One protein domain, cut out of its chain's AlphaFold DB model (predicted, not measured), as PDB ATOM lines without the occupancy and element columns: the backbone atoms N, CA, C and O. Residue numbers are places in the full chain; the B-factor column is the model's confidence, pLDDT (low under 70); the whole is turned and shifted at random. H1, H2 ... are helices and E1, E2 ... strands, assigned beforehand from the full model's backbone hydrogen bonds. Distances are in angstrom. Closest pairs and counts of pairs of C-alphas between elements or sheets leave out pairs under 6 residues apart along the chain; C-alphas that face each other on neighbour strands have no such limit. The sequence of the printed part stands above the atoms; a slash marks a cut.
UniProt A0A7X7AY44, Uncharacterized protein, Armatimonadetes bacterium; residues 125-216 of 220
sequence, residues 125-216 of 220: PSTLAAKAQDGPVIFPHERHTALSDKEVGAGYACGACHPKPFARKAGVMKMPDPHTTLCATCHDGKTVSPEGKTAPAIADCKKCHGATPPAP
ATOM      1  N   PRO A 125      12.804  36.262  19.338       49.62
ATOM      2  CA  PRO A 125      13.149  34.904  19.711       49.62
ATOM      3  C   PRO A 125      12.793  33.892  18.650       49.62
ATOM      4  O   PRO A 125      11.727  33.278  18.681       49.62
ATOM      5  N   SER A 126      13.655  33.742  17.653       52.97
ATOM      6  CA  SER A 126      13.531  32.625  16.742       52.97
ATOM      7  C   SER A 126      13.954  31.447  17.592       52.97
ATOM      8  O   SER A 126      15.133  31.109  17.664       52.97
ATOM      9  N   THR A 127      12.998  30.919  18.350       55.19
ATOM     10  CA  THR A 127      13.096  29.604  18.933       55.19
ATOM     11  C   THR A 127      13.157  28.689  17.730       55.19
ATOM     12  O   THR A 127      12.141  28.400  17.099       55.19
ATOM     13  N   LEU A 128      14.376  28.358  17.318       61.12
ATOM     14  CA  LEU A 128      14.567  27.487  16.177       61.12
ATOM     15  C   LEU A 128      14.157  26.094  16.636       61.12
ATOM     16  O   LEU A 128      14.726  25.575  17.592       61.12
ATOM     17  N   ALA A 129      13.149  25.532  15.975       59.62
ATOM     18  CA  ALA A 129      12.747  24.147  16.142       59.62
ATOM     19  C   ALA A 129      13.344  23.335  14.988       59.62
ATOM     20  O   ALA A 129      12.856  23.396  13.857       59.62
ATOM     21  N   ALA A 130      14.423  22.598  15.246       64.50
ATOM     22  CA  ALA A 130      14.963  21.650  14.275       64.50
ATOM     23  C   ALA A 130      14.220  20.316  14.403       64.50
ATOM     24  O   ALA A 130      14.046  19.812  15.509       64.50
ATOM     25  N   LYS A 131      13.784  19.725  13.283       60.25
ATOM     26  CA  LYS A 131      13.184  18.380  13.292       60.25
ATOM     27  C   LYS A 131      14.247  17.355  13.699       60.25
ATOM     28  O   LYS A 131      15.298  17.303  13.066       60.25
ATOM     29  N   ALA A 132      13.952  16.528  14.695       64.44
ATOM     30  CA  ALA A 132      14.790  15.406  15.107       64.44
ATOM     31  C   ALA A 132      13.926  14.172  15.406       64.44
ATOM     32  O   ALA A 132      12.708  14.286  15.560       64.44
ATOM     33  N   GLN A 133      14.562  12.999  15.424       64.44
ATOM     34  CA  GLN A 133      13.896  11.705  15.619       64.44
ATOM     35  C   GLN A 133      13.248  11.611  17.010       64.44
ATOM     36  O   GLN A 133      12.111  11.163  17.118       64.44
ATOM     37  N   ASP A 134      13.904  12.167  18.030       65.44
ATOM     38  CA  ASP A 134      13.450  12.168  19.428       65.44
ATOM     39  C   ASP A 134      12.630  13.420  19.808       65.44
ATOM     40  O   ASP A 134      12.604  13.853  20.961       65.44
ATOM     41  N   GLY A 135      11.966  14.039  18.826       66.44
ATOM     42  CA  GLY A 135      11.220  15.294  18.981       66.44
ATOM     43  C   GLY A 135      12.059  16.538  18.662       66.44
ATOM     44  O   GLY A 135      13.290  16.471  18.668       66.44
ATOM     45  N   PRO A 136      11.429  17.678  18.318       68.31
ATOM     46  CA  PRO A 136      12.148  18.848  17.838       68.31
ATOM     47  C   PRO A 136      13.081  19.447  18.891       68.31
ATOM     48  O   PRO A 136      12.740  19.547  20.071       68.31
ATOM     49  N   VAL A 137      14.243  19.898  18.423       74.06
ATOM     50  CA  VAL A 137      15.246  20.589  19.237       74.06
ATOM     51  C   VAL A 137      14.962  22.082  19.220       74.06
ATOM     52  O   VAL A 137      14.881  22.677  18.147       74.06
ATOM     53  N   ILE A 138      14.824  22.667  20.406       73.56
ATOM     54  CA  ILE A 138      14.410  24.049  20.646       73.56
ATOM     55  C   ILE A 138      15.633  24.898  21.018       73.56
ATOM     56  O   ILE A 138      16.256  24.672  22.054       73.56
ATOM     57  N   PHE A 139      15.956  25.912  20.210       78.75
ATOM     58  CA  PHE A 139      17.059  26.848  20.474       78.75
ATOM     59  C   PHE A 139      16.567  28.303  20.585       78.75
ATOM     60  O   PHE A 139      16.342  28.947  19.555       78.75
ATOM     61  N   PRO A 140      16.387  28.841  21.808       75.88
ATOM     62  CA  PRO A 140      16.029  30.240  22.030       75.88
ATOM     63  C   PRO A 140      17.282  31.130  22.056       75.88
ATOM     64  O   PRO A 140      18.191  30.922  22.869       75.88
ATOM     65  N   HIS A 141      17.331  32.144  21.193       78.25
ATOM     66  CA  HIS A 141      18.466  33.071  21.106       78.25
ATOM     67  C   HIS A 141      18.609  33.933  22.374       78.25
ATOM     68  O   HIS A 141      19.719  34.306  22.743       78.25
ATOM     69  N   GLU A 142      17.522  34.164  23.099       74.06
ATOM     70  CA  GLU A 142      17.413  34.984  24.316       74.06
ATOM     71  C   GLU A 142      18.272  34.406  25.423       74.06
ATOM     72  O   GLU A 142      18.994  35.127  26.094       74.06
ATOM     73  N   ARG A 143      18.225  33.080  25.597       78.56
ATOM     74  CA  ARG A 143      18.969  32.416  26.671       78.56
ATOM     75  C   ARG A 143      20.463  32.370  26.406       78.56
ATOM     76  O   ARG A 143      21.236  32.245  27.346       78.56
ATOM     77  N   HIS A 144      20.878  32.463  25.149       81.94
ATOM     78  CA  HIS A 144      22.282  32.336  24.776       81.94
ATOM     79  C   HIS A 144      22.940  33.700  24.632       81.94
ATOM     80  O   HIS A 144      24.072  33.912  25.048       81.94
ATOM     81  N   THR A 145      22.238  34.660  24.066       79.38
ATOM     82  CA  THR A 145      22.867  35.917  23.693       79.38
ATOM     83  C   THR A 145      22.816  36.942  24.831       79.38
ATOM     84  O   THR A 145      22.060  36.799  25.788       79.38
ATOM     85  N   ALA A 146      23.627  37.999  24.749       66.06
ATOM     86  CA  ALA A 146      23.602  39.142  25.684       66.06
ATOM     87  C   ALA A 146      22.352  40.034  25.539       66.06
ATOM     88  O   ALA A 146      22.392  41.232  25.817       66.06
ATOM     89  N   LEU A 147      21.289  39.475  24.970       53.81
ATOM     90  CA  LEU A 147      20.182  40.194  24.358       53.81
ATOM     91  C   LEU A 147      18.901  40.106  25.190       53.81
ATOM     92  O   LEU A 147      17.975  40.877  24.949       53.81
ATOM     93  N   SER A 148      18.855  39.195  26.164       53.69
ATOM     94  CA  SER A 148      17.847  39.190  27.221       53.69
ATOM     95  C   SER A 148      18.335  39.970  28.440       53.69
ATOM     96  O   SER A 148      19.520  40.296  28.548       53.69
ATOM     97  N   ASP A 149      17.446  40.185  29.410       54.53
ATOM     98  CA  ASP A 149      17.830  40.673  30.732       54.53
ATOM     99  C   ASP A 149      19.004  39.850  31.284       54.53
ATOM    100  O   ASP A 149      19.078  38.629  31.072       54.53
ATOM    101  N   LYS A 150      19.936  40.516  31.981       52.03
ATOM    102  CA  LYS A 150      21.159  39.894  32.532       52.03
ATOM    103  C   LYS A 150      20.855  38.665  33.397       52.03
ATOM    104  O   LYS A 150      21.656  37.740  33.490       52.03
ATOM    105  N   GLU A 151      19.656  38.598  33.966       58.41
ATOM    106  CA  GLU A 151      19.168  37.476  34.770       58.41
ATOM    107  C   GLU A 151      18.873  36.216  33.939       58.41
ATOM    108  O   GLU A 151      19.102  35.101  34.404       58.41
ATOM    109  N   VAL A 152      18.495  36.353  32.665       61.06
ATOM    110  CA  VAL A 152      18.036  35.235  31.817       61.06
ATOM    111  C   VAL A 152      19.089  34.787  30.795       61.06
ATOM    112  O   VAL A 152      19.186  33.597  30.498       61.06
ATOM    113  N   GLY A 153      19.915  35.705  30.294       71.62
ATOM    114  CA  GLY A 153      20.796  35.457  29.142       71.62
ATOM    115  C   GLY A 153      22.184  34.983  29.530       71.62
ATOM    116  O   GLY A 153      22.670  35.302  30.614       71.62
ATOM    117  N   ALA A 154      22.834  34.228  28.648       79.44
ATOM    118  CA  ALA A 154      24.203  33.764  28.852       79.44
ATOM    119  C   ALA A 154      25.260  34.806  28.432       79.44
ATOM    120  O   ALA A 154      26.416  34.676  28.827       79.44
ATOM    121  N   GLY A 155      24.896  35.863  27.697       79.44
ATOM    122  CA  GLY A 155      25.833  36.950  27.385       79.44
ATOM    123  C   GLY A 155      26.624  36.793  26.091       79.44
ATOM    124  O   GLY A 155      27.528  37.586  25.833       79.44
ATOM    125  N   TYR A 156      26.328  35.794  25.256       83.38
ATOM    126  CA  TYR A 156      27.095  35.587  24.029       83.38
ATOM    127  C   TYR A 156      26.791  36.656  22.968       83.38
ATOM    128  O   TYR A 156      25.644  37.045  22.729       83.38
ATOM    129  N   ALA A 157      27.838  37.132  22.297       78.56
ATOM    130  CA  ALA A 157      27.701  37.952  21.099       78.56
ATOM    131  C   ALA A 157      27.336  37.076  19.889       78.56
ATOM    132  O   ALA A 157      27.655  35.889  19.852       78.56
ATOM    133  N   CYS A 158      26.742  37.662  18.846       74.06
ATOM    134  CA  CYS A 158      26.351  36.928  17.632       74.06
ATOM    135  C   CYS A 158      27.534  36.178  16.984       74.06
ATOM    136  O   CYS A 158      27.369  35.071  16.473       74.06
ATOM    137  N   GLY A 159      28.732  36.770  17.045       79.62
ATOM    138  CA  GLY A 159      29.970  36.191  16.513       79.62
ATOM    139  C   GLY A 159      30.489  34.968  17.279       79.62
ATOM    140  O   GLY A 159      31.319  34.241  16.749       79.62
ATOM    141  N   ALA A 160      29.985  34.704  18.489       83.12
ATOM    142  CA  ALA A 160      30.324  33.487  19.228       83.12
ATOM    143  C   ALA A 160      29.736  32.227  18.566       83.12
ATOM    144  O   ALA A 160      30.225  31.122  18.782       83.12
ATOM    145  N   CYS A 161      28.684  32.399  17.758       83.19
ATOM    146  CA  CYS A 161      27.977  31.311  17.093       83.19
ATOM    147  C   CYS A 161      28.000  31.419  15.563       83.19
ATOM    148  O   CYS A 161      27.895  30.400  14.881       83.19
ATOM    149  N   HIS A 162      28.121  32.631  15.016       80.56
ATOM    150  CA  HIS A 162      28.020  32.901  13.586       80.56
ATOM    151  C   HIS A 162      29.316  33.472  12.996       80.56
ATOM    152  O   HIS A 162      29.907  34.371  13.588       80.56
ATOM    153  N   PRO A 163      29.715  33.048  11.780       72.19
ATOM    154  CA  PRO A 163      29.039  32.075  10.908       72.19
ATOM    155  C   PRO A 163      29.368  30.607  11.234       72.19
ATOM    156  O   PRO A 163      28.823  29.705  10.597       72.19
ATOM    157  N   LYS A 164      30.277  30.363  12.180       80.12
ATOM    158  CA  LYS A 164      30.617  29.040  12.711       80.12
ATOM    159  C   LYS A 164      30.556  29.108  14.242       80.12
ATOM    160  O   LYS A 164      30.993  30.121  14.782       80.12
ATOM    161  N   PRO A 165      30.060  28.065  14.930       80.25
ATOM    162  CA  PRO A 165      29.596  26.772  14.407       80.25
ATOM    163  C   PRO A 165      28.287  26.800  13.595       80.25
ATOM    164  O   PRO A 165      28.010  25.837  12.882       80.25
ATOM    165  N   PHE A 166      27.507  27.883  13.633       81.19
ATOM    166  CA  PHE A 166      26.195  27.954  12.988       81.19
ATOM    167  C   PHE A 166      26.138  29.035  11.910       81.19
ATOM    168  O   PHE A 166      26.462  30.196  12.144       81.19
ATOM    169  N   ALA A 167      25.657  28.691  10.719       77.62
ATOM    170  CA  ALA A 167      25.393  29.684   9.682       77.62
ATOM    171  C   ALA A 167      24.106  30.470   9.998       77.62
ATOM    172  O   ALA A 167      23.161  29.924  10.563       77.62
ATOM    173  N   ARG A 168      24.029  31.738   9.574       71.12
ATOM    174  CA  ARG A 168      22.817  32.581   9.676       71.12
ATOM    175  C   ARG A 168      21.777  32.228   8.604       71.12
ATOM    176  O   ARG A 168      21.304  33.095   7.878       71.12
ATOM    177  N   LYS A 169      21.476  30.941   8.446       66.56
ATOM    178  CA  LYS A 169      20.420  30.452   7.554       66.56
ATOM    179  C   LYS A 169      19.576  29.428   8.293       66.56
ATOM    180  O   LYS A 169      20.123  28.547   8.954       66.56
ATOM    181  N   ALA A 170      18.257  29.531   8.159       53.44
ATOM    182  CA  ALA A 170      17.366  28.470   8.600       53.44
ATOM    183  C   ALA A 170      17.719  27.186   7.832       53.44
ATOM    184  O   ALA A 170      17.887  27.207   6.610       53.44
ATOM    185  N   GLY A 171      17.893  26.076   8.543       58.38
ATOM    186  CA  GLY A 171      18.311  24.824   7.930       58.38
ATOM    187  C   GLY A 171      18.305  23.668   8.916       58.38
ATOM    188  O   GLY A 171      18.356  23.860  10.129       58.38
ATOM    189  N   VAL A 172      18.235  22.455   8.373       57.19
ATOM    190  CA  VAL A 172      18.309  21.226   9.162       57.19
ATOM    191  C   VAL A 172      19.763  21.022   9.577       57.19
ATOM    192  O   VAL A 172      20.601  20.627   8.769       57.19
ATOM    193  N   MET A 173      20.071  21.323  10.835       66.62
ATOM    194  CA  MET A 173      21.310  20.868  11.450       66.62
ATOM    195  C   MET A 173      21.152  19.381  11.765       66.62
ATOM    196  O   MET A 173      20.219  18.995  12.466       66.62
ATOM    197  N   LYS A 174      22.057  18.545  11.252       67.25
ATOM    198  CA  LYS A 174      22.198  17.183  11.765       67.25
ATOM    199  C   LYS A 174      23.027  17.263  13.033       67.25
ATOM    200  O   LYS A 174      24.200  17.624  12.968       67.25
ATOM    201  N   MET A 175      22.403  16.956  14.161       72.69
ATOM    202  CA  MET A 175      23.136  16.737  15.395       72.69
ATOM    203  C   MET A 175      23.878  15.401  15.272       72.69
ATOM    204  O   MET A 175      23.232  14.391  14.985       72.69
ATOM    205  N   PRO A 176      25.209  15.372  15.405       73.25
ATOM    206  CA  PRO A 176      25.944  14.119  15.417       73.25
ATOM    207  C   PRO A 176      25.707  13.394  16.745       73.25
ATOM    208  O   PRO A 176      25.947  13.955  17.810       73.25
ATOM    209  N   ASP A 177      25.256  12.147  16.674       71.81
ATOM    210  CA  ASP A 177      25.225  11.196  17.791       71.81
ATOM    211  C   ASP A 177      26.679  10.776  18.114       71.81
ATOM    212  O   ASP A 177      27.419  10.493  17.165       71.81
ATOM    213  N   PRO A 178      27.171  10.796  19.374       78.50
ATOM    214  CA  PRO A 178      26.472  10.877  20.666       78.50
ATOM    215  C   PRO A 178      26.330  12.279  21.281       78.50
ATOM    216  O   PRO A 178      26.562  12.470  22.471       78.50
ATOM    217  N   HIS A 179      25.943  13.286  20.497       79.94
ATOM    218  CA  HIS A 179      25.762  14.676  20.936       79.94
ATOM    219  C   HIS A 179      27.036  15.340  21.481       79.94
ATOM    220  O   HIS A 179      26.955  16.343  22.170       79.94
ATOM    221  N   THR A 180      28.231  14.848  21.153       81.56
ATOM    222  CA  THR A 180      29.507  15.317  21.736       81.56
ATOM    223  C   THR A 180      30.091  16.577  21.095       81.56
ATOM    224  O   THR A 180      31.129  17.066  21.534       81.56
ATOM    225  N   THR A 181      29.455  17.124  20.059       82.56
ATOM    226  CA  THR A 181      29.941  18.312  19.338       82.56
ATOM    227  C   THR A 181      28.815  19.331  19.132       82.56
ATOM    228  O   THR A 181      27.664  19.075  19.485       82.56
ATOM    229  N   LEU A 182      29.135  20.511  18.586       86.25
ATOM    230  CA  LEU A 182      28.207  21.634  18.379       86.25
ATOM    231  C   LEU A 182      27.642  22.203  19.687       86.25
ATOM    232  O   LEU A 182      28.241  23.100  20.262       86.25
ATOM    233  N   CYS A 183      26.502  21.712  20.170       85.19
ATOM    234  CA  CYS A 183      25.894  22.222  21.400       85.19
ATOM    235  C   CYS A 183      26.722  21.841  22.634       85.19
ATOM    236  O   CYS A 183      26.906  22.661  23.531       85.19
ATOM    237  N   ALA A 184      27.266  20.622  22.662       86.31
ATOM    238  CA  ALA A 184      28.001  20.104  23.815       86.31
ATOM    239  C   ALA A 184      29.369  20.744  24.036       86.31
ATOM    240  O   ALA A 184      29.917  20.601  25.120       86.31
ATOM    241  N   THR A 185      29.902  21.500  23.070       86.69
ATOM    242  CA  THR A 185      31.132  22.273  23.302       86.69
ATOM    243  C   THR A 185      30.925  23.394  24.317       86.69
ATOM    244  O   THR A 185      31.896  23.909  24.850       86.69
ATOM    245  N   CYS A 186      29.672  23.794  24.553       88.81
ATOM    246  CA  CYS A 186      29.306  24.743  25.600       88.81
ATOM    247  C   CYS A 186      28.389  24.104  26.654       88.81
ATOM    248  O   CYS A 186      28.442  24.476  27.816       88.81
ATOM    249  N   HIS A 187      27.571  23.117  26.283       88.31
ATOM    250  CA  HIS A 187      26.736  22.329  27.196       88.31
ATOM    251  C   HIS A 187      27.479  21.097  27.744       88.31
ATOM    252  O   HIS A 187      26.991  19.969  27.671       88.31
ATOM    253  N   ASP A 188      28.672  21.308  28.293       86.62
ATOM    254  CA  ASP A 188      29.526  20.274  28.900       86.62
ATOM    255  C   ASP A 188      29.441  20.246  30.439       86.62
ATOM    256  O   ASP A 188      30.099  19.433  31.089       86.62
ATOM    257  N   GLY A 189      28.647  21.142  31.034       86.88
ATOM    258  CA  GLY A 189      28.569  21.325  32.485       86.88
ATOM    259  C   GLY A 189      29.778  22.039  33.095       86.88
ATOM    260  O   GLY A 189      29.873  22.108  34.318       86.88
ATOM    261  N   LYS A 190      30.701  22.558  32.275       88.06
ATOM    262  CA  LYS A 190      31.937  23.229  32.715       88.06
ATOM    263  C   LYS A 190      32.082  24.630  32.132       88.06
ATOM    264  O   LYS A 190      32.588  25.518  32.812       88.06
ATOM    265  N   THR A 191      31.636  24.841  30.900       87.19
ATOM    266  CA  THR A 191      31.753  26.112  30.189       87.19
ATOM    267  C   THR A 191      30.938  27.188  30.897       87.19
ATOM    268  O   THR A 191      29.726  27.051  31.090       87.19
ATOM    269  N   VAL A 192      31.617  28.273  31.264       88.50
ATOM    270  CA  VAL A 192      31.021  29.455  31.888       88.50
ATOM    271  C   VAL A 192      30.801  30.519  30.819       88.50
ATOM    272  O   VAL A 192      31.693  30.831  30.030       88.50
ATOM    273  N   SER A 193      29.592  31.062  30.771       86.69
ATOM    274  CA  SER A 193      29.209  32.092  29.819       86.69
ATOM    275  C   SER A 193      29.753  33.477  30.208       86.69
ATOM    276  O   SER A 193      30.158  33.673  31.354       86.69
ATOM    277  N   PRO A 194      29.735  34.473  29.300       83.06
ATOM    278  CA  PRO A 194      30.157  35.842  29.616       83.06
ATOM    279  C   PRO A 194      29.435  36.486  30.814       83.06
ATOM    280  O   PRO A 194      30.024  37.304  31.509       83.06
ATOM    281  N   GLU A 195      28.188  36.092  31.084       81.38
ATOM    282  CA  GLU A 195      27.415  36.517  32.271       81.38
ATOM    283  C   GLU A 195      27.638  35.605  33.501       81.38
ATOM    284  O   GLU A 195      26.864  35.638  34.455       81.38
ATOM    285  N   GLY A 196      28.669  34.754  33.491       84.19
ATOM    286  CA  GLY A 196      29.053  33.920  34.634       84.19
ATOM    287  C   GLY A 196      28.182  32.679  34.859       84.19
ATOM    288  O   GLY A 196      28.217  32.105  35.946       84.19
ATOM    289  N   LYS A 197      27.392  32.247  33.867       82.44
ATOM    290  CA  LYS A 197      26.461  31.113  34.003       82.44
ATOM    291  C   LYS A 197      27.046  29.847  33.395       82.44
ATOM    292  O   LYS A 197      27.531  29.870  32.267       82.44
ATOM    293  N   THR A 198      26.943  28.727  34.100       86.06
ATOM    294  CA  THR A 198      27.331  27.419  33.559       86.06
ATOM    295  C   THR A 198      26.155  26.788  32.824       86.06
ATOM    296  O   THR A 198      25.063  26.651  33.382       86.06
ATOM    297  N   ALA A 199      26.365  26.398  31.569       81.06
ATOM    298  CA  ALA A 199      25.340  25.700  30.806       81.06
ATOM    299  C   ALA A 199      25.192  24.246  31.300       81.06
ATOM    300  O   ALA A 199      26.193  23.590  31.599       81.06
ATOM    301  N   PRO A 200      23.961  23.708  31.392       76.75
ATOM    302  CA  PRO A 200      23.750  22.335  31.832       76.75
ATOM    303  C   PRO A 200      24.354  21.352  30.829       76.75
ATOM    304  O   PRO A 200      24.248  21.565  29.618       76.75
ATOM    305  N   ALA A 201      24.928  20.263  31.341       80.25
ATOM    306  CA  ALA A 201      25.378  19.154  30.514       80.25
ATOM    307  C   ALA A 201      24.204  18.546  29.725       80.25
ATOM    308  O   ALA A 201      23.073  18.484  30.213       80.25
ATOM    309  N   ILE A 202      24.488  18.046  28.524       77.25
ATOM    310  CA  ILE A 202      23.522  17.438  27.584       77.25
ATOM    311  C   ILE A 202      22.792  16.173  28.087       77.25
ATOM    312  O   ILE A 202      22.004  15.596  27.346       77.25
ATOM    313  N   ALA A 203      23.018  15.735  29.329       74.81
ATOM    314  CA  ALA A 203      22.385  14.548  29.909       74.81
ATOM    315  C   ALA A 203      20.855  14.684  30.073       74.81
ATOM    316  O   ALA A 203      20.139  13.686  30.112       74.81
ATOM    317  N   ASP A 204      20.342  15.916  30.139       74.06
ATOM    318  CA  ASP A 204      18.915  16.195  30.300       74.06
ATOM    319  C   ASP A 204      18.215  16.402  28.944       74.06
ATOM    320  O   ASP A 204      17.959  17.537  28.530       74.06
ATOM    321  N   CYS A 205      17.838  15.314  28.262       76.94
ATOM    322  CA  CYS A 205      17.279  15.358  26.898       76.94
ATOM    323  C   CYS A 205      16.101  16.342  26.748       76.94
ATOM    324  O   CYS A 205      16.012  17.079  25.767       76.94
ATOM    325  N   LYS A 206      15.222  16.419  27.758       74.94
ATOM    326  CA  LYS A 206      14.024  17.285  27.775       74.94
ATOM    327  C   LYS A 206      14.328  18.789  27.810       74.94
ATOM    328  O   LYS A 206      13.431  19.593  27.574       74.94
ATOM    329  N   LYS A 207      15.560  19.196  28.140       77.69
ATOM    330  CA  LYS A 207      15.954  20.618  28.126       77.69
ATOM    331  C   LYS A 207      16.148  21.152  26.708       77.69
ATOM    332  O   LYS A 207      16.052  22.361  26.510       77.69
ATOM    333  N   CYS A 208      16.390  20.255  25.752       76.44
ATOM    334  CA  CYS A 208      16.619  20.580  24.348       76.44
ATOM    335  C   CYS A 208      15.496  20.039  23.453       76.44
ATOM    336  O   CYS A 208      15.048  20.749  22.556       76.44
ATOM    337  N   HIS A 209      15.022  18.816  23.713       75.19
ATOM    338  CA  HIS A 209      13.925  18.175  22.988       75.19
ATOM    339  C   HIS A 209      12.581  18.499  23.643       75.19
ATOM    340  O   HIS A 209      12.393  18.281  24.842       75.19
ATOM    341  N   GLY A 210      11.632  19.000  22.858       66.12
ATOM    342  CA  GLY A 210      10.311  19.392  23.351       66.12
ATOM    343  C   GLY A 210       9.226  19.273  22.289       66.12
ATOM    344  O   GLY A 210       9.464  18.762  21.204       66.12
ATOM    345  N   ALA A 211       8.015  19.738  22.591       54.25
ATOM    346  CA  ALA A 211       6.966  19.865  21.582       54.25
ATOM    347  C   ALA A 211       7.262  21.061  20.663       54.25
ATOM    348  O   ALA A 211       7.767  22.087  21.123       54.25
ATOM    349  N   THR A 212       6.940  20.945  19.371       46.62
ATOM    350  CA  THR A 212       7.053  22.061  18.423       46.62
ATOM    351  C   THR A 212       6.247  23.248  18.963       46.62
ATOM    352  O   THR A 212       5.045  23.080  19.187       46.62
ATOM    353  N   PRO A 213       6.843  24.437  19.183       43.19
ATOM    354  CA  PRO A 213       6.049  25.619  19.489       43.19
ATOM    355  C   PRO A 213       5.066  25.861  18.334       43.19
ATOM    356  O   PRO A 213       5.425  25.605  17.177       43.19
ATOM    357  N   PRO A 214       3.824  26.299  18.613       35.75
ATOM    358  CA  PRO A 214       2.843  26.550  17.566       35.75
ATOM    359  C   PRO A 214       3.450  27.494  16.527       35.75
ATOM    360  O   PRO A 214       4.133  28.459  16.883       35.75
ATOM    361  N   ALA A 215       3.238  27.177  15.246       37.22
ATOM    362  CA  ALA A 215       3.705  28.012  14.148       37.22
ATOM    363  C   ALA A 215       3.283  29.466  14.419       37.22
ATOM    364  O   ALA A 215       2.150  29.683  14.863       37.22
ATOM    365  N   PRO A 216       4.168  30.460  14.211       38.28
ATOM    366  CA  PRO A 216       3.779  31.845  14.401       38.28
ATOM    367  C   PRO A 216       2.563  32.106  13.515       38.28
ATOM    368  O   PRO A 216       2.637  31.883  12.306       38.28
TER     369      PRO A 216
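What this domain is: This is residues 125 to 216 of the 220 residues of an uncharacterized protein of Armatimonadetes bacterium (UniProt A0A7X7AY44). The model has little regular structure: a small hairpin of two short strands, E1 and E2, is followed after a tight link by a short helix, H1, and after it comes a long looping stretch with no named element, residues 145 to 216. The printed part has 92 residues, 10 of them in named elements, in the order E1, E2, H1; the class is mixed. It is compact, with a radius of gyration of the C-alphas of 13.0 A, and spans 33 by 30 by 24 A.

How they stand to each other: E1, residues 128 to 130, and E2, residues 137 to 139, form an antiparallel hairpin at 159 degrees. N 128 and O 139, 3.0 A apart, are within hydrogen-bond range. H1, residues 141 to 144, is only just apart from E1, closest 8.4 A. H1 is too short for an O i to N i+4 pair; its one O i to N i+3 pair is within range.

Where its parts are: E1 begins at C-alpha 128 (14.567, 27.487, 16.177) and is 6.2 A long, E2 6.6 A. H1, 5.3 A long, ends at C-alpha 144 (22.282, 32.336, 24.776).

The domain as a whole: The printed part has no cut. The E1 to E2 link is short, E2 to H1 tight. pLDDT is under 70 in residues 125 to 136, 146 to 152, 169 to 174 and 210 to 216.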